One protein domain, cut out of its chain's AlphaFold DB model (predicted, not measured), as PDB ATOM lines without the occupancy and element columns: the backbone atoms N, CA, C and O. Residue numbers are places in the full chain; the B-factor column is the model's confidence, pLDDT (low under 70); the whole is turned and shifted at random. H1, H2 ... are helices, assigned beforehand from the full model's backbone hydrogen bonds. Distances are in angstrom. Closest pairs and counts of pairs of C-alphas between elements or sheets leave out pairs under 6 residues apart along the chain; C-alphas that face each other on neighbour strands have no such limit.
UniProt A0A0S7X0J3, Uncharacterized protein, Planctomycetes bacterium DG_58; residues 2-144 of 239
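Overview. This is residues 2 to 144 of the 239 residues of an uncharacterized protein of Planctomycetes bacterium DG_58 (UniProt A0A0S7X0J3). Two longer helices, H3 and H7, form opposite sides of a nearly closed ring, with the shorter H2 and H6 bridging them at its two ends. The side-by-side pair H4 and H5 covers one side of this ring toward its H6 end, H1 sits by H2 and H3 at the far end, and H8 lies beyond H2, where residues 139 to 144 stick out. The printed part has 143 residues with eight named helices, H1 to H8 in chain order, and no named strand: all helix. It is compact, with a radius of gyration of the C-alphas of 15.4 A, and spans 41 by 37 by 28 A.

Arrangement. H7, residues 109 to 130, has a kink of 25 degrees near residue 120. Its residues 109 to 116 touch H6, residues 89 to 98, the closest C-alphas being Ile 116 and Ala 96 at 6.0 A; the tilt is 37 degrees, only just steep, the same way. H6 touches residues 40 to 44 of H3, residues 30 to 46, with C-alphas Leu 98 and Ala 43 at 6.2 A and a shallow tilt of 32 degrees, opposite ways. Residues 30 to 37 of H3 touch H2, residues 10 to 19, with C-alphas Ile 37 and Ala 17 at 6.3 A and a shallow tilt of 29 degrees, the same way. Residues 126 to 130 of H7 only just touch H2, with 3 pairs of C-alphas within 8 A, the closest Ala 130 and Glu 18 at 6.9 A. H3 and H7 are apart. H4, residues 49 to 58, touches H5, residues 69 to 78, with C-alphas Arg 49 and Lys 69 at 5.3 A and a shallow tilt of 31 degrees, the same way. H5 is near H6 and H7. H1, residues 2 to 7, is close to H3 but not clearly touching, C-alphas Leu 5 and Ile 34 being 6.8 A apart. H8, residues 136 to 142, is near H2. Every O i to N i+4 pair is within hydrogen-bond range in H2, H3, H4, H5, H6 and H8, against 17 of 18 in H7 and 0 of 2 in H1, where 1 of 3 O i to N i+3 pairs is.

Along the chain. H7 runs 30.5 A from C-alpha 109 at (0.364, -15.443, -36.910) to C-alpha 130 at (24.401, -33.591, -41.827). H3 measures 24.5 A. H1 begins at C-alpha 2 at (21.462, -33.309, -16.524), and H8 ends at C-alpha 142 at (18.875, -46.340, -26.712).

Size, cuts and confidence. The C-alphas of Pro 108 and Gly 144, the two farthest apart, are 45.6 A from each other. The printed part has no cut, and no link is long. The pLDDT is under 70 at residues 2 to 3 and 126 to 144.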
ATOM      1  N   ALA A   2      20.701 -34.562 -16.323       47.97
ATOM      2  CA  ALA A   2      21.462 -33.309 -16.524       47.97
ATOM      3  C   ALA A   2      22.994 -33.478 -16.655       47.97
ATOM      4  O   ALA A   2      23.619 -32.739 -17.414       47.97
ATOM      5  N   ARG A   3      23.560 -34.473 -15.958       58.56
ATOM      6  CA  ARG A   3      24.999 -34.797 -15.955       58.56
ATOM      7  C   ARG A   3      25.516 -35.302 -17.306       58.56
ATOM      8  O   ARG A   3      26.662 -35.068 -17.652       58.56
ATOM      9  N   GLU A   4      24.643 -35.923 -18.094       83.75
ATOM     10  CA  GLU A   4      25.050 -36.652 -19.295       83.75
ATOM     11  C   GLU A   4      25.511 -35.719 -20.425       83.75
ATOM     12  O   GLU A   4      26.448 -36.051 -21.133       83.75
ATOM     13  N   LEU A   5      24.923 -34.521 -20.567       87.44
ATOM     14  CA  LEU A   5      25.330 -33.560 -21.609       87.44
ATOM     15  C   LEU A   5      26.659 -32.862 -21.297       87.44
ATOM     16  O   LEU A   5      27.380 -32.477 -22.212       87.44
ATOM     17  N   GLU A   6      26.981 -32.676 -20.018       91.38
ATOM     18  CA  GLU A   6      28.224 -32.017 -19.598       91.38
ATOM     19  C   GLU A   6      29.447 -32.919 -19.787       91.38
ATOM     20  O   GLU A   6      30.558 -32.408 -19.915       91.38
ATOM     21  N   GLU A   7      29.234 -34.231 -19.884       91.44
ATOM     22  CA  GLU A   7      30.266 -35.246 -20.110       91.44
ATOM     23  C   GLU A   7      30.544 -35.505 -21.604       91.44
ATOM     24  O   GLU A   7      31.614 -36.004 -21.944       91.44
ATOM     25  N   LEU A   8      29.626 -35.132 -22.509       89.38
ATOM     26  CA  LEU A   8      29.785 -35.349 -23.956       89.38
ATOM     27  C   LEU A   8      30.927 -34.515 -24.537       89.38
ATOM     28  O   LEU A   8      31.047 -33.332 -24.248       89.38
ATOM     29  N   SER A   9      31.728 -35.062 -25.439       90.62
ATOM     30  CA  SER A   9      32.698 -34.272 -26.207       90.62
ATOM     31  C   SER A   9      32.016 -33.185 -27.058       90.62
ATOM     32  O   SER A   9      30.831 -33.269 -27.382       90.62
ATOM     33  N   ASP A  10      32.754 -32.148 -27.465       90.69
ATOM     34  CA  ASP A  10      32.208 -31.092 -28.339       90.69
ATOM     35  C   ASP A  10      31.712 -31.642 -29.686       90.69
ATOM     36  O   ASP A  10      30.803 -31.084 -30.296       90.69
ATOM     37  N   VAL A  11      32.298 -32.749 -30.154       88.25
ATOM     38  CA  VAL A  11      31.858 -33.452 -31.366       88.25
ATOM     39  C   VAL A  11      30.499 -34.114 -31.139       88.25
ATOM     40  O   VAL A  11      29.601 -33.954 -31.961       88.25
ATOM     41  N   GLU A  12      30.313 -34.797 -30.008       88.69
ATOM     42  CA  GLU A  12      29.032 -35.418 -29.655       88.69
ATOM     43  C   GLU A  12      27.938 -34.377 -29.404       88.69
ATOM     44  O   GLU A  12      26.815 -34.557 -29.865       88.69
ATOM     45  N   LEU A  13      28.256 -33.259 -28.741       89.88
ATOM     46  CA  LEU A  13      27.303 -32.157 -28.563       89.88
ATOM     47  C   LEU A  13      26.840 -31.578 -29.900       89.88
ATOM     48  O   LEU A  13      25.653 -31.294 -30.055       89.88
ATOM     49  N   ARG A  14      27.750 -31.434 -30.873       87.25
ATOM     50  CA  ARG A  14      27.382 -31.026 -32.234       87.25
ATOM     51  C   ARG A  14      26.495 -32.061 -32.913       87.25
ATOM     52  O   ARG A  14      25.494 -31.667 -33.490       87.25
ATOM     53  N   GLY A  15      26.797 -33.354 -32.774       83.44
ATOM     54  CA  GLY A  15      25.934 -34.422 -33.291       83.44
ATOM     55  C   GLY A  15      24.518 -34.363 -32.711       83.44
ATOM     56  O   GLY A  15      23.542 -34.368 -33.453       83.44
ATOM     57  N   VAL A  16      24.392 -34.190 -31.390       86.12
ATOM     58  CA  VAL A  16      23.084 -34.042 -30.725       86.12
ATOM     59  C   VAL A  16      22.351 -32.777 -31.188       86.12
ATOM     60  O   VAL A  16      21.134 -32.804 -31.364       86.12
ATOM     61  N   ALA A  17      23.059 -31.665 -31.376       87.12
ATOM     62  CA  ALA A  17      22.472 -30.430 -31.886       87.12
ATOM     63  C   ALA A  17      22.005 -30.560 -33.348       87.12
ATOM     64  O   ALA A  17      20.915 -30.095 -33.684       87.12
ATOM     65  N   GLU A  18      22.782 -31.238 -34.196       81.69
ATOM     66  CA  GLU A  18      22.416 -31.551 -35.582       81.69
ATOM     67  C   GLU A  18      21.178 -32.456 -35.646       81.69
ATOM     68  O   GLU A  18      20.274 -32.186 -36.437       81.69
ATOM     69  N   ASP A  19      21.076 -33.457 -34.764       77.69
ATOM     70  CA  ASP A  19      19.906 -34.343 -34.658       77.69
ATOM     71  C   ASP A  19      18.637 -33.601 -34.207       77.69
ATOM     72  O   ASP A  19      17.527 -33.926 -34.631       77.69
ATOM     73  N   LEU A  20      18.797 -32.570 -33.373       83.25
ATOM     74  CA  LEU A  20      17.731 -31.632 -32.997       83.25
ATOM     75  C   LEU A  20      17.515 -30.530 -34.047       83.25
ATOM     76  O   LEU A  20      16.660 -29.654 -33.879       83.25
ATOM     77  N   GLY A  21      18.285 -30.566 -35.133       75.56
ATOM     78  CA  GLY A  21      18.145 -29.686 -36.271       75.56
ATOM     79  C   GLY A  21      18.543 -28.243 -35.968       75.56
ATOM     80  O   GLY A  21      17.790 -27.317 -36.252       75.56
ATOM     81  N   PHE A  22      19.708 -27.996 -35.381       83.38
ATOM     82  CA  PHE A  22      20.283 -26.651 -35.406       83.38
ATOM     83  C   PHE A  22      21.799 -26.669 -35.583       83.38
ATOM     84  O   PHE A  22      22.492 -27.551 -35.090       83.38
ATOM     85  N   ASP A  23      22.302 -25.666 -36.311       82.62
ATOM     86  CA  ASP A  23      23.736 -25.471 -36.536       82.62
ATOM     87  C   ASP A  23      24.377 -24.915 -35.262       82.62
ATOM     88  O   ASP A  23      23.902 -23.913 -34.710       82.62
ATOM     89  N   VAL A  24      25.462 -25.544 -34.825       85.81
ATOM     90  CA  VAL A  24      26.316 -25.030 -33.755       85.81
ATOM     91  C   VAL A  24      27.435 -24.245 -34.413       85.81
ATOM     92  O   VAL A  24      28.361 -24.818 -34.998       85.81
ATOM     93  N   GLY A  25      27.370 -22.916 -34.323       85.12
ATOM     94  CA  GLY A  25      28.414 -22.062 -34.872       85.12
ATOM     95  C   GLY A  25      29.791 -22.416 -34.296       85.12
ATOM     96  O   GLY A  25      29.930 -22.700 -33.110       85.12
ATOM     97  N   ARG A  26      30.853 -22.329 -35.111       82.38
ATOM     98  CA  ARG A  26      32.243 -22.602 -34.668       82.38
ATOM     99  C   ARG A  26      32.700 -21.762 -33.465       82.38
ATOM    100  O   ARG A  26      33.694 -22.112 -32.843       82.38
ATOM    101  N   LYS A  27      32.019 -20.644 -33.196       89.38
ATOM    102  CA  LYS A  27      32.329 -19.693 -32.121       89.38
ATOM    103  C   LYS A  27      31.380 -19.789 -30.919       89.38
ATOM    104  O   LYS A  27      31.558 -19.021 -29.983       89.38
ATOM    105  N   GLU A  28      30.369 -20.659 -30.954       92.00
ATOM    106  CA  GLU A  28      29.443 -20.803 -29.825       92.00
ATOM    107  C   GLU A  28      30.148 -21.463 -28.641       92.00
ATOM    108  O   GLU A  28      30.922 -22.411 -28.811       92.00
ATOM    109  N   SER A  29      29.892 -20.949 -27.437       95.00
ATOM    110  CA  SER A  29      30.436 -21.556 -26.231       95.00
ATOM    111  C   SER A  29      29.725 -22.880 -25.948       95.00
ATOM    112  O   SER A  29      28.533 -23.045 -26.214       95.00
ATOM    113  N   ARG A  30      30.447 -23.838 -25.366       94.31
ATOM    114  CA  ARG A  30      29.892 -25.142 -24.976       94.31
ATOM    115  C   ARG A  30      28.649 -25.007 -24.086       94.31
ATOM    116  O   ARG A  30      27.687 -25.754 -24.257       94.31
ATOM    117  N   SER A  31      28.647 -24.043 -23.165       94.25
ATOM    118  CA  SER A  31      27.505 -23.751 -22.293       94.25
ATOM    119  C   SER A  31      26.275 -23.275 -23.062       94.25
ATOM    120  O   SER A  31      25.162 -23.685 -22.724       94.25
ATOM    121  N   ASP A  32      26.453 -22.478 -24.117       93.38
ATOM    122  CA  ASP A  32      25.338 -22.000 -24.945       93.38
ATOM    123  C   ASP A  32      24.714 -23.157 -25.725       93.38
ATOM    124  O   ASP A  32      23.493 -23.308 -25.754       93.38
ATOM    125  N   VAL A  33      25.553 -24.037 -26.282       93.06
ATOM    126  CA  VAL A  33      25.103 -25.236 -27.000       93.06
ATOM    127  C   VAL A  33      24.293 -26.143 -26.080       93.06
ATOM    128  O   VAL A  33      23.178 -26.534 -26.428       93.06
ATOM    129  N   ILE A  34      24.802 -26.433 -24.879       94.19
ATOM    130  CA  ILE A  34      24.085 -27.249 -23.889       94.19
ATOM    131  C   ILE A  34      22.755 -26.593 -23.506       94.19
ATOM    132  O   ILE A  34      21.734 -27.279 -23.430       94.19
ATOM    133  N   SER A  35      22.741 -25.276 -23.299       92.94
ATOM    134  CA  SER A  35      21.528 -24.535 -22.938       92.94
ATOM    135  C   SER A  35      20.472 -24.611 -24.042       92.94
ATOM    136  O   SER A  35      19.311 -24.906 -23.756       92.94
ATOM    137  N   ARG A  36      20.872 -24.468 -25.311       91.75
ATOM    138  CA  ARG A  36      19.982 -24.617 -26.474       91.75
ATOM    139  C   ARG A  36      19.462 -26.046 -26.635       91.75
ATOM    140  O   ARG A  36      18.270 -26.226 -26.871       91.75
ATOM    141  N   ILE A  37      20.317 -27.060 -26.455       91.44
ATOM    142  CA  ILE A  37      19.901 -28.475 -26.467       91.44
ATOM    143  C   ILE A  37      18.847 -28.723 -25.383       91.44
ATOM    144  O   ILE A  37      17.819 -29.341 -25.655       91.44
ATOM    145  N   ARG A  38      19.078 -28.230 -24.159       91.94
ATOM    146  CA  ARG A  38      18.142 -28.382 -23.034       91.94
ATOM    147  C   ARG A  38      16.814 -27.682 -23.313       91.94
ATOM    148  O   ARG A  38      15.775 -28.320 -23.176       91.94
ATOM    149  N   ALA A  39      16.851 -26.428 -23.761       90.88
ATOM    150  CA  ALA A  39      15.653 -25.676 -24.125       90.88
ATOM    151  C   ALA A  39      14.845 -26.393 -25.216       90.88
ATOM    152  O   ALA A  39      13.626 -26.507 -25.117       90.88
ATOM    153  N   ARG A  40      15.520 -26.958 -26.227       90.56
ATOM    154  CA  ARG A  40      14.836 -27.686 -27.297       90.56
ATOM    155  C   ARG A  40      14.249 -29.015 -26.832       90.56
ATOM    156  O   ARG A  40      13.145 -29.348 -27.245       90.56
ATOM    157  N   ARG A  41      14.947 -29.767 -25.974       90.94
ATOM    158  CA  ARG A  41      14.393 -30.993 -25.373       90.94
ATOM    159  C   ARG A  41      13.155 -30.691 -24.539       90.94
ATOM    160  O   ARG A  41      12.160 -31.377 -24.709       90.94
ATOM    161  N   LEU A  42      13.190 -29.628 -23.734       91.19
ATOM    162  CA  LEU A  42      12.028 -29.180 -22.967       91.19
ATOM    163  C   LEU A  42      10.844 -28.853 -23.893       91.19
ATOM    164  O   LEU A  42       9.751 -29.360 -23.680       91.19
ATOM    165  N   ALA A  43      11.083 -28.095 -24.969       91.81
ATOM    166  CA  ALA A  43      10.048 -27.786 -25.954       91.81
ATOM    167  C   ALA A  43       9.480 -29.046 -26.635       91.81
ATOM    168  O   ALA A  43       8.282 -29.124 -26.876       91.81
ATOM    169  N   ILE A  44      10.314 -30.047 -26.935       92.62
ATOM    170  CA  ILE A  44       9.849 -31.338 -27.469       92.62
ATOM    171  C   ILE A  44       9.013 -32.084 -26.428       92.62
ATOM    172  O   ILE A  44       7.998 -32.683 -26.780       92.62
ATOM    173  N   ASP A  45       9.425 -32.069 -25.162       92.88
ATOM    174  CA  ASP A  45       8.737 -32.762 -24.075       92.88
ATOM    175  C   ASP A  45       7.350 -32.168 -23.805       92.88
ATOM    176  O   ASP A  45       6.408 -32.938 -23.617       92.88
ATOM    177  N   GLU A  46       7.205 -30.844 -23.896       94.75
ATOM    178  CA  GLU A  46       5.926 -30.128 -23.768       94.75
ATOM    179  C   GLU A  46       4.912 -30.490 -24.859       94.75
ATOM    180  O   GLU A  46       3.715 -30.533 -24.586       94.75
ATOM    181  N   VAL A  47       5.376 -30.762 -26.081       95.88
ATOM    182  CA  VAL A  47       4.492 -31.050 -27.217       95.88
ATOM    183  C   VAL A  47       3.991 -32.489 -27.129       95.88
ATOM    184  O   VAL A  47       4.765 -33.451 -27.082       95.88
ATOM    185  N   SER A  48       2.678 -32.664 -27.109       96.25
ATOM    186  CA  SER A  48       2.044 -33.976 -27.073       96.25
ATOM    187  C   SER A  48       2.284 -34.752 -28.369       96.25
ATOM    188  O   SER A  48       2.611 -34.223 -29.436       96.25
ATOM    189  N   ARG A  49       2.118 -36.068 -28.288       95.31
ATOM    190  CA  ARG A  49       2.253 -36.946 -29.451       95.31
ATOM    191  C   ARG A  49       1.200 -36.617 -30.518       95.31
ATOM    192  O   ARG A  49       1.487 -36.682 -31.713       95.31
ATOM    193  N   GLU A  50      -0.002 -36.264 -30.082       96.25
ATOM    194  CA  GLU A  50      -1.153 -35.922 -30.914       96.25
ATOM    195  C   GLU A  50      -0.912 -34.623 -31.691       96.25
ATOM    196  O   GLU A  50      -1.246 -34.553 -32.874       96.25
ATOM    197  N   GLU A  51      -0.268 -33.634 -31.067       97.56
ATOM    198  CA  GLU A  51       0.157 -32.388 -31.716       97.56
ATOM    199  C   GLU A  51       1.193 -32.656 -32.811       97.56
ATOM    200  O   GLU A  51       1.011 -32.225 -33.951       97.56
ATOM    201  N   PHE A  52       2.228 -33.456 -32.521       96.56
ATOM    202  CA  PHE A  52       3.187 -33.875 -33.547       96.56
ATOM    203  C   PHE A  52       2.499 -34.598 -34.708       96.56
ATOM    204  O   PHE A  52       2.778 -34.312 -35.872       96.56
ATOM    205  N   ALA A  53       1.589 -35.529 -34.407       96.12
ATOM    206  CA  ALA A  53       0.844 -36.261 -35.421       96.12
ATOM    207  C   ALA A  53      -0.019 -35.330 -36.283       96.12
ATOM    208  O   ALA A  53      -0.071 -35.500 -37.499       96.12
ATOM    209  N   ARG A  54      -0.676 -34.336 -35.678       97.00
ATOM    210  CA  ARG A  54      -1.497 -33.343 -36.382       97.00
ATOM    211  C   ARG A  54      -0.660 -32.511 -37.350       97.00
ATOM    212  O   ARG A  54      -1.011 -32.442 -38.527       97.00
ATOM    213  N   ILE A  55       0.469 -31.971 -36.891       96.81
ATOM    214  CA  ILE A  55       1.373 -31.172 -37.731       96.81
ATOM    215  C   ILE A  55       1.945 -32.017 -38.877       96.81
ATOM    216  O   ILE A  55       1.979 -31.582 -40.025       96.81
ATOM    217  N   LEU A  56       2.342 -33.260 -38.597       95.94
ATOM    218  CA  LEU A  56       2.847 -34.179 -39.617       95.94
ATOM    219  C   LEU A  56       1.789 -34.538 -40.668       95.94
ATOM    220  O   LEU A  56       2.091 -34.541 -41.859       95.94
ATOM    221  N   ARG A  57       0.539 -34.790 -40.261       95.69
ATOM    222  CA  ARG A  57      -0.559 -35.040 -41.209       95.69
ATOM    223  C   ARG A  57      -0.837 -33.823 -42.087       95.69
ATOM    224  O   ARG A  57      -1.060 -33.998 -43.281       95.69
ATOM    225  N   TRP A  58      -0.781 -32.609 -41.530       96.00
ATOM    226  CA  TRP A  58      -0.863 -31.378 -42.327       96.00
ATOM    227  C   TRP A  58       0.252 -31.319 -43.382       96.00
ATOM    228  O   TRP A  58      -0.008 -30.981 -44.534       96.00
ATOM    229  N   ALA A  59       1.465 -31.754 -43.034       94.44
ATOM    230  CA  ALA A  59       2.587 -31.835 -43.968       94.44
ATOM    231  C   ALA A  59       2.461 -32.963 -45.020       94.44
ATOM    232  O   ALA A  59       3.354 -33.125 -45.852       94.44
ATOM    233  N   GLY A  60       1.377 -33.747 -44.996       93.69
ATOM    234  CA  GLY A  60       1.150 -34.876 -45.901       93.69
ATOM    235  C   GLY A  60       1.892 -36.158 -45.515       93.69
ATOM    236  O   GLY A  60       1.952 -37.089 -46.317       93.69
ATOM    237  N   GLU A  61       2.460 -36.231 -44.308       93.00
ATOM    238  CA  GLU A  61       3.124 -37.435 -43.806       93.00
ATOM    239  C   GLU A  61       2.102 -38.464 -43.300       93.00
ATOM    240  O   GLU A  61       1.157 -38.143 -42.575       93.00
ATOM    241  N   GLU A  62       2.319 -39.741 -43.631       92.50
ATOM    242  CA  GLU A  62       1.499 -40.839 -43.114       92.50
ATOM    243  C   GLU A  62       1.868 -41.125 -41.650       92.50
ATOM    244  O   GLU A  62       2.932 -41.680 -41.343       92.50
ATOM    245  N   VAL A  63       0.979 -40.749 -40.730       94.06
ATOM    246  CA  VAL A  63       1.149 -40.975 -39.290       94.06
ATOM    247  C   VAL A  63       0.221 -42.085 -38.817       94.06
ATOM    248  O   VAL A  63      -0.998 -41.933 -38.864       94.06
ATOM    249  N   LYS A  64       0.808 -43.173 -38.311       90.88
ATOM    250  CA  LYS A  64       0.083 -44.298 -37.715       90.88
ATOM    251  C   LYS A  64      -0.071 -44.113 -36.206       90.88
ATOM    252  O   LYS A  64       0.825 -43.587 -35.541       90.88
ATOM    253  N   ASP A  65      -1.168 -44.623 -35.656       84.12
ATOM    254  CA  ASP A  65      -1.526 -44.448 -34.241       84.12
ATOM    255  C   ASP A  65      -0.629 -45.210 -33.257       84.12
ATOM    256  O   ASP A  65      -0.696 -44.953 -32.060       84.12
ATOM    257  N   PHE A  66       0.267 -46.073 -33.730       86.56
ATOM    258  CA  PHE A  66       1.269 -46.745 -32.897       86.56
ATOM    259  C   PHE A  66       2.668 -46.114 -32.995       86.56
ATOM    260  O   PHE A  66       3.600 -46.574 -32.340       86.56
ATOM    261  N   HIS A  67       2.863 -45.062 -33.803       88.50
ATOM    262  CA  HIS A  67       4.162 -44.388 -33.864       88.50
ATOM    263  C   HIS A  67       4.502 -43.737 -32.517       88.50
ATOM    264  O   HIS A  67       3.745 -42.902 -32.012       88.50
ATOM    265  N   ALA A  68       5.667 -44.088 -31.969       86.00
ATOM    266  CA  ALA A  68       6.220 -43.464 -30.772       86.00
ATOM    267  C   ALA A  68       6.556 -41.982 -31.011       86.00
ATOM    268  O   ALA A  68       6.923 -41.594 -32.125       86.00
ATOM    269  N   LYS A  69       6.487 -41.163 -29.950       90.25
ATOM    270  CA  LYS A  69       6.770 -39.716 -29.998       90.25
ATOM    271  C   LYS A  69       8.136 -39.418 -30.628       90.25
ATOM    272  O   LYS A  69       8.212 -38.582 -31.519       90.25
ATOM    273  N   ASP A  70       9.171 -40.178 -30.282       84.56
ATOM    274  CA  ASP A  70      10.527 -39.998 -30.825       84.56
ATOM    275  C   ASP A  70      10.599 -40.151 -32.350       84.56
ATOM    276  O   ASP A  70      11.316 -39.415 -33.032       84.56
ATOM    277  N   LEU A  71       9.832 -41.091 -32.913       85.69
ATOM    278  CA  LEU A  71       9.752 -41.267 -34.361       85.69
ATOM    279  C   LEU A  71       9.057 -40.069 -35.014       85.69
ATOM    280  O   LEU A  71       9.498 -39.613 -36.072       85.69
ATOM    281  N   LEU A  72       8.001 -39.547 -34.384       90.38
ATOM    282  CA  LEU A  72       7.303 -38.355 -34.861       90.38
ATOM    283  C   LEU A  72       8.211 -37.128 -34.812       90.38
ATOM    284  O   LEU A  72       8.270 -36.405 -35.794       90.38
ATOM    285  N   VAL A  73       8.988 -36.941 -33.744       89.81
ATOM    286  CA  VAL A  73       9.975 -35.853 -33.632       89.81
ATOM    287  C   VAL A  73      11.001 -35.931 -34.766       89.81
ATOM    288  O   VAL A  73      11.252 -34.943 -35.454       89.81
ATOM    289  N   ARG A  74      11.555 -37.121 -35.040       84.94
ATOM    290  CA  ARG A  74      12.506 -37.318 -36.152       84.94
ATOM    291  C   ARG A  74      11.897 -36.991 -37.514       84.94
ATOM    292  O   ARG A  74      12.583 -36.435 -38.371       84.94
ATOM    293  N   ARG A  75      10.632 -37.356 -37.740       87.44
ATOM    294  CA  ARG A  75       9.916 -37.019 -38.980       87.44
ATOM    295  C   ARG A  75       9.568 -35.541 -39.054       87.44
ATOM    296  O   ARG A  75       9.741 -34.965 -40.116       87.44
ATOM    297  N   PHE A  76       9.140 -34.948 -37.940       91.38
ATOM    298  CA  PHE A  76       8.775 -33.537 -37.829       91.38
ATOM    299  C   PHE A  76       9.918 -32.680 -38.317       91.38
ATOM    300  O   PHE A  76       9.725 -31.822 -39.167       91.38
ATOM    301  N   TYR A  77      11.125 -32.995 -37.856       85.81
ATOM    302  CA  TYR A  77      12.303 -32.312 -38.328       85.81
ATOM    303  C   TYR A  77      12.424 -32.447 -39.846       85.81
ATOM    304  O   TYR A  77      12.451 -31.438 -40.525       85.81
ATOM    305  N   ARG A  78      12.348 -33.636 -40.447       84.81
ATOM    306  CA  ARG A  78      12.472 -33.795 -41.916       84.81
ATOM    307  C   ARG A  78      11.446 -33.018 -42.761       84.81
ATOM    308  O   ARG A  78      11.678 -32.875 -43.966       84.81
ATOM    309  N   VAL A  79      10.346 -32.543 -42.178       88.75
ATOM    310  CA  VAL A  79       9.348 -31.736 -42.884       88.75
ATOM    311  C   VAL A  79       9.934 -30.387 -43.290       88.75
ATOM    312  O   VAL A  79      10.603 -29.686 -42.536       88.75
ATOM    313  N   ASN A  80       9.647 -29.994 -44.527       85.69
ATOM    314  CA  ASN A  80      10.058 -28.706 -45.053       85.69
ATOM    315  C   ASN A  80       8.972 -27.652 -44.793       85.69
ATOM    316  O   ASN A  80       8.061 -27.496 -45.605       85.69
ATOM    317  N   PHE A  81       9.099 -26.893 -43.704       86.56
ATOM    318  CA  PHE A  81       8.187 -25.797 -43.324       86.56
ATOM    319  C   PHE A  81       8.347 -24.528 -44.187       86.56
ATOM    320  O   PHE A  81       8.313 -23.410 -43.690       86.56
ATOM    321  N   ARG A  82       8.554 -24.686 -45.501       85.25
ATOM    322  CA  ARG A  82       8.664 -23.575 -46.470       85.25
ATOM    323  C   ARG A  82       7.340 -22.914 -46.822       85.25
ATOM    324  O   ARG A  82       7.360 -21.889 -47.486       85.25
ATOM    325  N   LYS A  83       6.238 -23.578 -46.509       87.75
ATOM    326  CA  LYS A  83       4.888 -23.070 -46.695       87.75
ATOM    327  C   LYS A  83       4.149 -23.409 -45.430       87.75
ATOM    328  O   LYS A  83       3.983 -24.592 -45.169       87.75
ATOM    329  N   THR A  84       3.738 -22.420 -44.657       92.50
ATOM    330  CA  THR A  84       2.964 -22.655 -43.429       92.50
ATOM    331  C   THR A  84       1.463 -22.427 -43.622       92.50
ATOM    332  O   THR A  84       0.699 -22.404 -42.661       92.50
ATOM    333  N   GLU A  85       1.030 -22.265 -44.874       93.25
ATOM    334  CA  GLU A  85      -0.370 -22.089 -45.254       93.25
ATOM    335  C   GLU A  85      -1.227 -23.271 -44.766       93.25
ATOM    336  O   GLU A  85      -0.940 -24.440 -45.036       93.25
ATOM    337  N   GLY A  86      -2.297 -22.964 -44.031       93.19
ATOM    338  CA  GLY A  86      -3.239 -23.961 -43.516       93.19
ATOM    339  C   GLY A  86      -2.862 -24.608 -42.179       93.19
ATOM    340  O   GLY A  86      -3.637 -25.430 -41.693       93.19
ATOM    341  N   LEU A  87      -1.732 -24.242 -41.558       95.75
ATOM    342  CA  LEU A  87      -1.487 -24.569 -40.148       95.75
ATOM    343  C   LEU A  87      -2.428 -23.762 -39.255       95.75
ATOM    344  O   LEU A  87      -2.692 -22.584 -39.505       95.75
ATOM    345  N   SER A  88      -2.908 -24.387 -38.182       96.75
ATOM    346  CA  SER A  88      -3.649 -23.652 -37.163       96.75
ATOM    347  C   SER A  88      -2.726 -22.653 -36.436       96.75
ATOM    348  O   SER A  88      -1.516 -22.884 -36.344       96.75
ATOM    349  N   PRO A  89      -3.262 -21.555 -35.867       96.62
ATOM    350  CA  PRO A  89      -2.480 -20.617 -35.050       96.62
ATOM    351  C   PRO A  89      -1.749 -21.266 -33.867       96.62
ATOM    352  O   PRO A  89      -0.731 -20.755 -33.406       96.62
ATOM    353  N   GLU A  90      -2.284 -22.366 -33.342       96.81
ATOM    354  CA  GLU A  90      -1.665 -23.144 -32.269       96.81
ATOM    355  C   GLU A  90      -0.483 -23.960 -32.803       96.81
ATOM    356  O   GLU A  90       0.621 -23.878 -32.266       96.81
ATOM    357  N   ASP A  91      -0.678 -24.657 -33.925       96.81
ATOM    358  CA  ASP A  91       0.376 -25.442 -34.570       96.81
ATOM    359  C   ASP A  91       1.536 -24.559 -35.045       96.81
ATOM    360  O   ASP A  91       2.695 -24.943 -34.900       96.81
ATOM    361  N   LEU A  92       1.255 -23.349 -35.542       96.38
ATOM    362  CA  LEU A  92       2.286 -22.359 -35.876       96.38
ATOM    363  C   LEU A  92       3.159 -22.015 -34.668       96.38
ATOM    364  O   LEU A  92       4.381 -21.982 -34.787       96.38
ATOM    365  N   ARG A  93       2.559 -21.800 -33.495       96.62
ATOM    366  CA  ARG A  93       3.310 -21.506 -32.265       96.62
ATOM    367  C   ARG A  93       4.120 -22.709 -31.792       96.62
ATOM    368  O   ARG A  93       5.257 -22.535 -31.351       96.62
ATOM    369  N   ILE A  94       3.578 -23.921 -31.923       96.19
ATOM    370  CA  ILE A  94       4.309 -25.164 -31.638       96.19
ATOM    371  C   ILE A  94       5.525 -25.276 -32.561       96.19
ATOM    372  O   ILE A  94       6.642 -25.472 -32.082       96.19
ATOM    373  N   VAL A  95       5.339 -25.087 -33.870       95.50
ATOM    374  CA  VAL A  95       6.429 -25.112 -34.856       95.50
ATOM    375  C   VAL A  95       7.451 -24.016 -34.554       95.50
ATOM    376  O   VAL A  95       8.642 -24.302 -34.527       95.50
ATOM    377  N   ALA A  96       7.026 -22.789 -34.247       95.12
ATOM    378  CA  ALA A  96       7.926 -21.695 -33.884       95.12
ATOM    379  C   ALA A  96       8.783 -22.035 -32.656       95.12
ATOM    380  O   ALA A  96      10.012 -21.920 -32.712       95.12
ATOM    381  N   ARG A  97       8.165 -22.551 -31.584       94.19
ATOM    382  CA  ARG A  97       8.867 -22.980 -30.363       94.19
ATOM    383  C   ARG A  97       9.855 -24.103 -30.667       94.19
ATOM    384  O   ARG A  97      11.023 -24.039 -30.279       94.19
ATOM    385  N   LEU A  98       9.420 -25.096 -31.442       92.31
ATOM    386  CA  LEU A  98      10.259 -26.197 -31.908       92.31
ATOM    387  C   LEU A  98      11.321 -25.764 -32.908       92.31
ATOM    388  O   LEU A  98      12.248 -26.525 -33.108       92.31
ATOM    389  N   HIS A  99      11.248 -24.584 -33.516       89.94
ATOM    390  CA  HIS A  99      12.309 -24.023 -34.351       89.94
ATOM    391  C   HIS A  99      13.166 -22.994 -33.606       89.94
ATOM    392  O   HIS A  99      14.109 -22.466 -34.197       89.94
ATOM    393  N   ALA A 100      12.928 -22.796 -32.301       89.75
ATOM    394  CA  ALA A 100      13.557 -21.757 -31.484       89.75
ATOM    395  C   ALA A 100      13.445 -20.365 -32.135       89.75
ATOM    396  O   ALA A 100      14.415 -19.615 -32.200       89.75
ATOM    397  N   VAL A 101      12.269 -20.074 -32.690       92.75
ATOM    398  CA  VAL A 101      11.893 -18.743 -33.162       92.75
ATOM    399  C   VAL A 101      11.312 -17.997 -31.970       92.75
ATOM    400  O   VAL A 101      10.393 -18.503 -31.332       92.75
ATOM    401  N   ASP A 102      11.838 -16.811 -31.683       92.38
ATOM    402  CA  ASP A 102      11.297 -15.956 -30.631       92.38
ATOM    403  C   ASP A 102       9.961 -15.354 -31.085       92.38
ATOM    404  O   ASP A 102       9.850 -14.830 -32.201       92.38
ATOM    405  N   PHE A 103       8.944 -15.439 -30.230       95.56
ATOM    406  CA  PHE A 103       7.638 -14.812 -30.419       95.56
ATOM    407  C   PHE A 103       6.974 -14.563 -29.061       95.56
ATOM    408  O   PHE A 103       7.192 -15.317 -28.112       95.56
ATOM    409  N   ASP A 104       6.139 -13.532 -29.006       96.06
ATOM    410  CA  ASP A 104       5.269 -13.218 -27.873       96.06
ATOM    411  C   ASP A 104       3.848 -13.750 -28.128       96.06
ATOM    412  O   ASP A 104       3.476 -14.041 -29.269       96.06
ATOM    413  N   GLU A 105       3.019 -13.856 -27.085       92.94
ATOM    414  CA  GLU A 105       1.627 -14.327 -27.224       92.94
ATOM    415  C   GLU A 105       0.805 -13.464 -28.198       92.94
ATOM    416  O   GLU A 105      -0.017 -13.997 -28.957       92.94
ATOM    417  N   ASP A 106       1.120 -12.166 -28.235       96.19
ATOM    418  CA  ASP A 106       0.496 -11.141 -29.074       96.19
ATOM    419  C   ASP A 106       1.093 -11.046 -30.489       96.19
ATOM    420  O   ASP A 106       0.617 -10.258 -31.308       96.19
ATOM    421  N   THR A 107       2.137 -11.823 -30.805       95.81
ATOM    422  CA  THR A 107       2.750 -11.782 -32.142       95.81
ATOM    423  C   THR A 107       1.748 -12.289 -33.190       95.81
ATOM    424  O   THR A 107       1.241 -13.411 -33.055       95.81
ATOM    425  N   PRO A 108       1.458 -11.513 -34.253       97.19
ATOM    426  CA  PRO A 108       0.557 -11.941 -35.319       97.19
ATOM    427  C   PRO A 108       1.016 -13.251 -35.968       97.19
ATOM    428  O   PRO A 108       2.202 -13.468 -36.212       97.19
ATOM    429  N   THR A 109       0.067 -14.126 -36.313       95.88
ATOM    430  CA  THR A 109       0.364 -15.443 -36.910       95.88
ATOM    431  C   THR A 109       1.133 -15.353 -38.226       95.88
ATOM    432  O   THR A 109       1.925 -16.241 -38.530       95.88
ATOM    433  N   GLU A 110       0.920 -14.282 -38.989       95.50
ATOM    434  CA  GLU A 110       1.617 -14.002 -40.250       95.50
ATOM    435  C   GLU A 110       3.109 -13.731 -40.022       95.50
ATOM    436  O   GLU A 110       3.957 -14.253 -40.744       95.50
ATOM    437  N   GLU A 111       3.444 -13.000 -38.960       96.38
ATOM    438  CA  GLU A 111       4.831 -12.721 -38.594       96.38
ATOM    439  C   GLU A 111       5.534 -13.985 -38.076       96.38
ATOM    440  O   GLU A 111       6.687 -14.254 -38.421       96.38
ATOM    441  N   ILE A 112       4.826 -14.815 -37.301       96.25
ATOM    442  CA  ILE A 112       5.336 -16.121 -36.860       96.25
ATOM    443  C   ILE A 112       5.639 -17.013 -38.075       96.25
ATOM    444  O   ILE A 112       6.711 -17.618 -38.137       96.25
ATOM    445  N   ALA A 113       4.730 -17.065 -39.051       95.44
ATOM    446  CA  ALA A 113       4.907 -17.813 -40.292       95.44
ATOM    447  C   ALA A 113       6.154 -17.358 -41.072       95.44
ATOM    448  O   ALA A 113       7.007 -18.187 -41.396       95.44
ATOM    449  N   GLU A 114       6.327 -16.052 -41.293       94.88
ATOM    450  CA  GLU A 114       7.489 -15.506 -42.011       94.88
ATOM    451  C   GLU A 114       8.818 -15.835 -41.304       94.88
ATOM    452  O   GLU A 114       9.815 -16.225 -41.937       94.88
ATOM    453  N   ARG A 115       8.839 -15.740 -39.968       95.06
ATOM    454  CA  ARG A 115      10.012 -16.100 -39.158       95.06
ATOM    455  C   ARG A 115      10.312 -17.603 -39.227       95.06
ATOM    456  O   ARG A 115      11.485 -17.975 -39.352       95.06
ATOM    457  N   ILE A 116       9.290 -18.466 -39.202       93.38
ATOM    458  CA  ILE A 116       9.449 -19.920 -39.390       93.38
ATOM    459  C   ILE A 116      10.024 -20.214 -40.772       93.38
ATOM    460  O   ILE A 116      11.009 -20.944 -40.864       93.38
ATOM    461  N   GLU A 117       9.477 -19.635 -41.840       92.12
ATOM    462  CA  GLU A 117       9.951 -19.876 -43.208       92.12
ATOM    463  C   GLU A 117      11.410 -19.436 -43.396       92.12
ATOM    464  O   GLU A 117      12.208 -20.115 -44.059       92.12
ATOM    465  N   THR A 118      11.795 -18.325 -42.763       90.56
ATOM    466  CA  THR A 118      13.179 -17.835 -42.748       90.56
ATOM    467  C   THR A 118      14.104 -18.788 -41.987       90.56
ATOM    468  O   THR A 118      15.184 -19.132 -42.481       90.56
ATOM    469  N   SER A 119      13.670 -19.284 -40.824       87.88
ATOM    470  CA  SER A 119      14.407 -20.277 -40.031       87.88
ATOM    471  C   SER A 119      14.523 -21.627 -40.757       87.88
ATOM    472  O   SER A 119      15.597 -22.235 -40.794       87.88
ATOM    473  N   ALA A 120      13.461 -22.066 -41.435       84.06
ATOM    474  CA  ALA A 120      13.404 -23.325 -42.173       84.06
ATOM    475  C   ALA A 120      14.411 -23.368 -43.332       84.06
ATOM    476  O   ALA A 120      15.004 -24.416 -43.597       84.06
ATOM    477  N   LYS A 121      14.686 -22.235 -43.998       80.38
ATOM    478  CA  LYS A 121      15.750 -22.159 -45.020       80.38
ATOM    479  C   LYS A 121      17.102 -22.555 -44.429       80.38
ATOM    480  O   LYS A 121      17.739 -23.479 -44.938       80.38
ATOM    481  N   ARG A 122      17.474 -21.935 -43.304       78.75
ATOM    482  CA  ARG A 122      18.712 -22.231 -42.567       78.75
ATOM    483  C   ARG A 122      18.757 -23.693 -42.125       78.75
ATOM    484  O   ARG A 122      19.796 -24.335 -42.224       78.75
ATOM    485  N   TRP A 123      17.615 -24.223 -41.705       72.94
ATOM    486  CA  TRP A 123      17.452 -25.597 -41.246       72.94
ATOM    487  C   TRP A 123      17.692 -26.643 -42.345       72.94
ATOM    488  O   TRP A 123      18.480 -27.574 -42.169       72.94
ATOM    489  N   THR A 124      17.082 -26.457 -43.520       70.94
ATOM    490  CA  THR A 124      17.255 -27.385 -44.651       70.94
ATOM    491  C   THR A 124      18.701 -27.468 -45.133       70.94
ATOM    492  O   THR A 124      19.137 -28.527 -45.584       70.94
ATOM    493  N   ASP A 125      19.464 -26.383 -45.009       73.56
ATOM    494  CA  ASP A 125      20.882 -26.369 -45.363       73.56
ATOM    495  C   ASP A 125      21.737 -27.125 -44.340       73.56
ATOM    496  O   ASP A 125      22.694 -27.794 -44.731       73.56
ATOM    497  N   VAL A 126      21.377 -27.082 -43.055       69.50
ATOM    498  CA  VAL A 126      22.044 -27.865 -42.000       69.50
ATOM    499  C   VAL A 126      21.809 -29.354 -42.215       69.50
ATOM    500  O   VAL A 126      22.771 -30.119 -42.228       69.50
ATOM    501  N   LEU A 127      20.573 -29.781 -42.495       66.31
ATOM    502  CA  LEU A 127      20.313 -31.210 -42.704       66.31
ATOM    503  C   LEU A 127      20.938 -31.766 -43.971       66.31
ATOM    504  O   LEU A 127      21.374 -32.914 -43.983       66.31
ATOM    505  N   LYS A 128      21.033 -30.961 -45.031       68.12
ATOM    506  CA  LYS A 128      21.784 -31.360 -46.224       68.12
ATOM    507  C   LYS A 128      23.267 -31.572 -45.923       68.12
ATOM    508  O   LYS A 128      23.866 -32.453 -46.527       68.12
ATOM    509  N   ARG A 129      23.852 -30.806 -44.993       67.00
ATOM    510  CA  ARG A 129      25.245 -30.994 -44.549       67.00
ATOM    511  C   ARG A 129      25.405 -32.189 -43.604       67.00
ATOM    512  O   ARG A 129      26.411 -32.882 -43.697       67.00
ATOM    513  N   ALA A 130      24.412 -32.456 -42.756       58.16
ATOM    514  CA  ALA A 130      24.401 -33.591 -41.827       58.16
ATOM    515  C   ALA A 130      24.086 -34.946 -42.507       58.16
ATOM    516  O   ALA A 130      24.292 -36.010 -41.918       58.16
ATOM    517  N   GLY A 131      23.601 -34.916 -43.756       46.34
ATOM    518  CA  GLY A 131      23.082 -36.042 -44.541       46.34
ATOM    519  C   GLY A 131      24.088 -37.120 -44.963       46.34
ATOM    520  O   GLY A 131      24.170 -37.449 -46.143       46.34
ATOM    521  N   GLY A 132      24.798 -37.727 -44.011       48.12
ATOM    522  CA  GLY A 132      25.552 -38.953 -44.273       48.12
ATOM    523  C   GLY A 132      26.224 -39.643 -43.086       48.12
ATOM    524  O   GLY A 132      26.639 -40.782 -43.258       48.12
ATOM    525  N   ARG A 133      26.357 -39.024 -41.902       46.94
ATOM    526  CA  ARG A 133      27.248 -39.587 -40.859       46.94
ATOM    527  C   ARG A 133      26.626 -39.986 -39.524       46.94
ATOM    528  O   ARG A 133      27.271 -40.734 -38.800       46.94
ATOM    529  N   VAL A 134      25.410 -39.563 -39.176       45.78
ATOM    530  CA  VAL A 134      24.960 -39.679 -37.767       45.78
ATOM    531  C   VAL A 134      23.512 -40.162 -37.615       45.78
ATOM    532  O   VAL A 134      22.800 -39.768 -36.711       45.78
ATOM    533  N   VAL A 135      23.048 -41.092 -38.456       47.53
ATOM    534  CA  VAL A 135      21.778 -41.809 -38.172       47.53
ATOM    535  C   VAL A 135      21.998 -43.007 -37.225       47.53
ATOM    536  O   VAL A 135      21.053 -43.505 -36.616       47.53
ATOM    537  N   GLY A 136      23.247 -43.450 -37.032       44.75
ATOM    538  CA  GLY A 136      23.565 -44.655 -36.255       44.75
ATOM    539  C   GLY A 136      23.676 -44.469 -34.738       44.75
ATOM    540  O   GLY A 136      23.438 -45.418 -33.993       44.75
ATOM    541  N   TYR A 137      24.020 -43.278 -34.238       45.62
ATOM    542  CA  TYR A 137      24.529 -43.169 -32.863       45.62
ATOM    543  C   TYR A 137      23.427 -43.155 -31.787       45.62
ATOM    544  O   TYR A 137      23.577 -43.787 -30.743       45.62
ATOM    545  N   ILE A 138      22.269 -42.539 -32.057       45.28
ATOM    546  CA  ILE A 138      21.127 -42.566 -31.120       45.28
ATOM    547  C   ILE A 138      20.353 -43.892 -31.210       45.28
ATOM    548  O   ILE A 138      19.829 -44.361 -30.202       45.28
ATOM    549  N   ALA A 139      20.327 -44.547 -32.378       42.88
ATOM    550  CA  ALA A 139      19.788 -45.905 -32.493       42.88
ATOM    551  C   ALA A 139      20.602 -46.904 -31.650       42.88
ATOM    552  O   ALA A 139      20.019 -47.728 -30.955       42.88
ATOM    553  N   LYS A 140      21.934 -46.757 -31.633       40.69
ATOM    554  CA  LYS A 140      22.852 -47.639 -30.900       40.69
ATOM    555  C   LYS A 140      22.855 -47.432 -29.380       40.69
ATOM    556  O   LYS A 140      23.118 -48.376 -28.648       40.69
ATOM    557  N   LYS A 141      22.566 -46.224 -28.879       44.75
ATOM    558  CA  LYS A 141      22.657 -45.934 -27.432       44.75
ATOM    559  C   LYS A 141      21.346 -46.117 -26.657       44.75
ATOM    560  O   LYS A 141      21.386 -46.269 -25.442       44.75
ATOM    561  N   VAL A 142      20.196 -46.115 -27.340       40.72
ATOM    562  CA  VAL A 142      18.875 -46.340 -26.712       40.72
ATOM    563  C   VAL A 142      18.418 -47.798 -26.855       40.72
ATOM    564  O   VAL A 142      17.746 -48.319 -25.966       40.72
ATOM    565  N   ALA A 143      18.842 -48.497 -27.913       40.69
ATOM    566  CA  ALA A 143      18.698 -49.944 -28.030       40.69
ATOM    567  C   ALA A 143      19.926 -50.630 -27.414       40.69
ATOM    568  O   ALA A 143      20.836 -51.042 -28.121       40.69
ATOM    569  N   GLY A 144      19.985 -50.703 -26.085       37.69
ATOM    570  CA  GLY A 144      21.014 -51.488 -25.407       37.69
ATOM    571  C   GLY A 144      20.935 -52.962 -25.817       37.69
ATOM    572  O   GLY A 144      20.060 -53.681 -25.333       37.69
TER     573      GLY A 144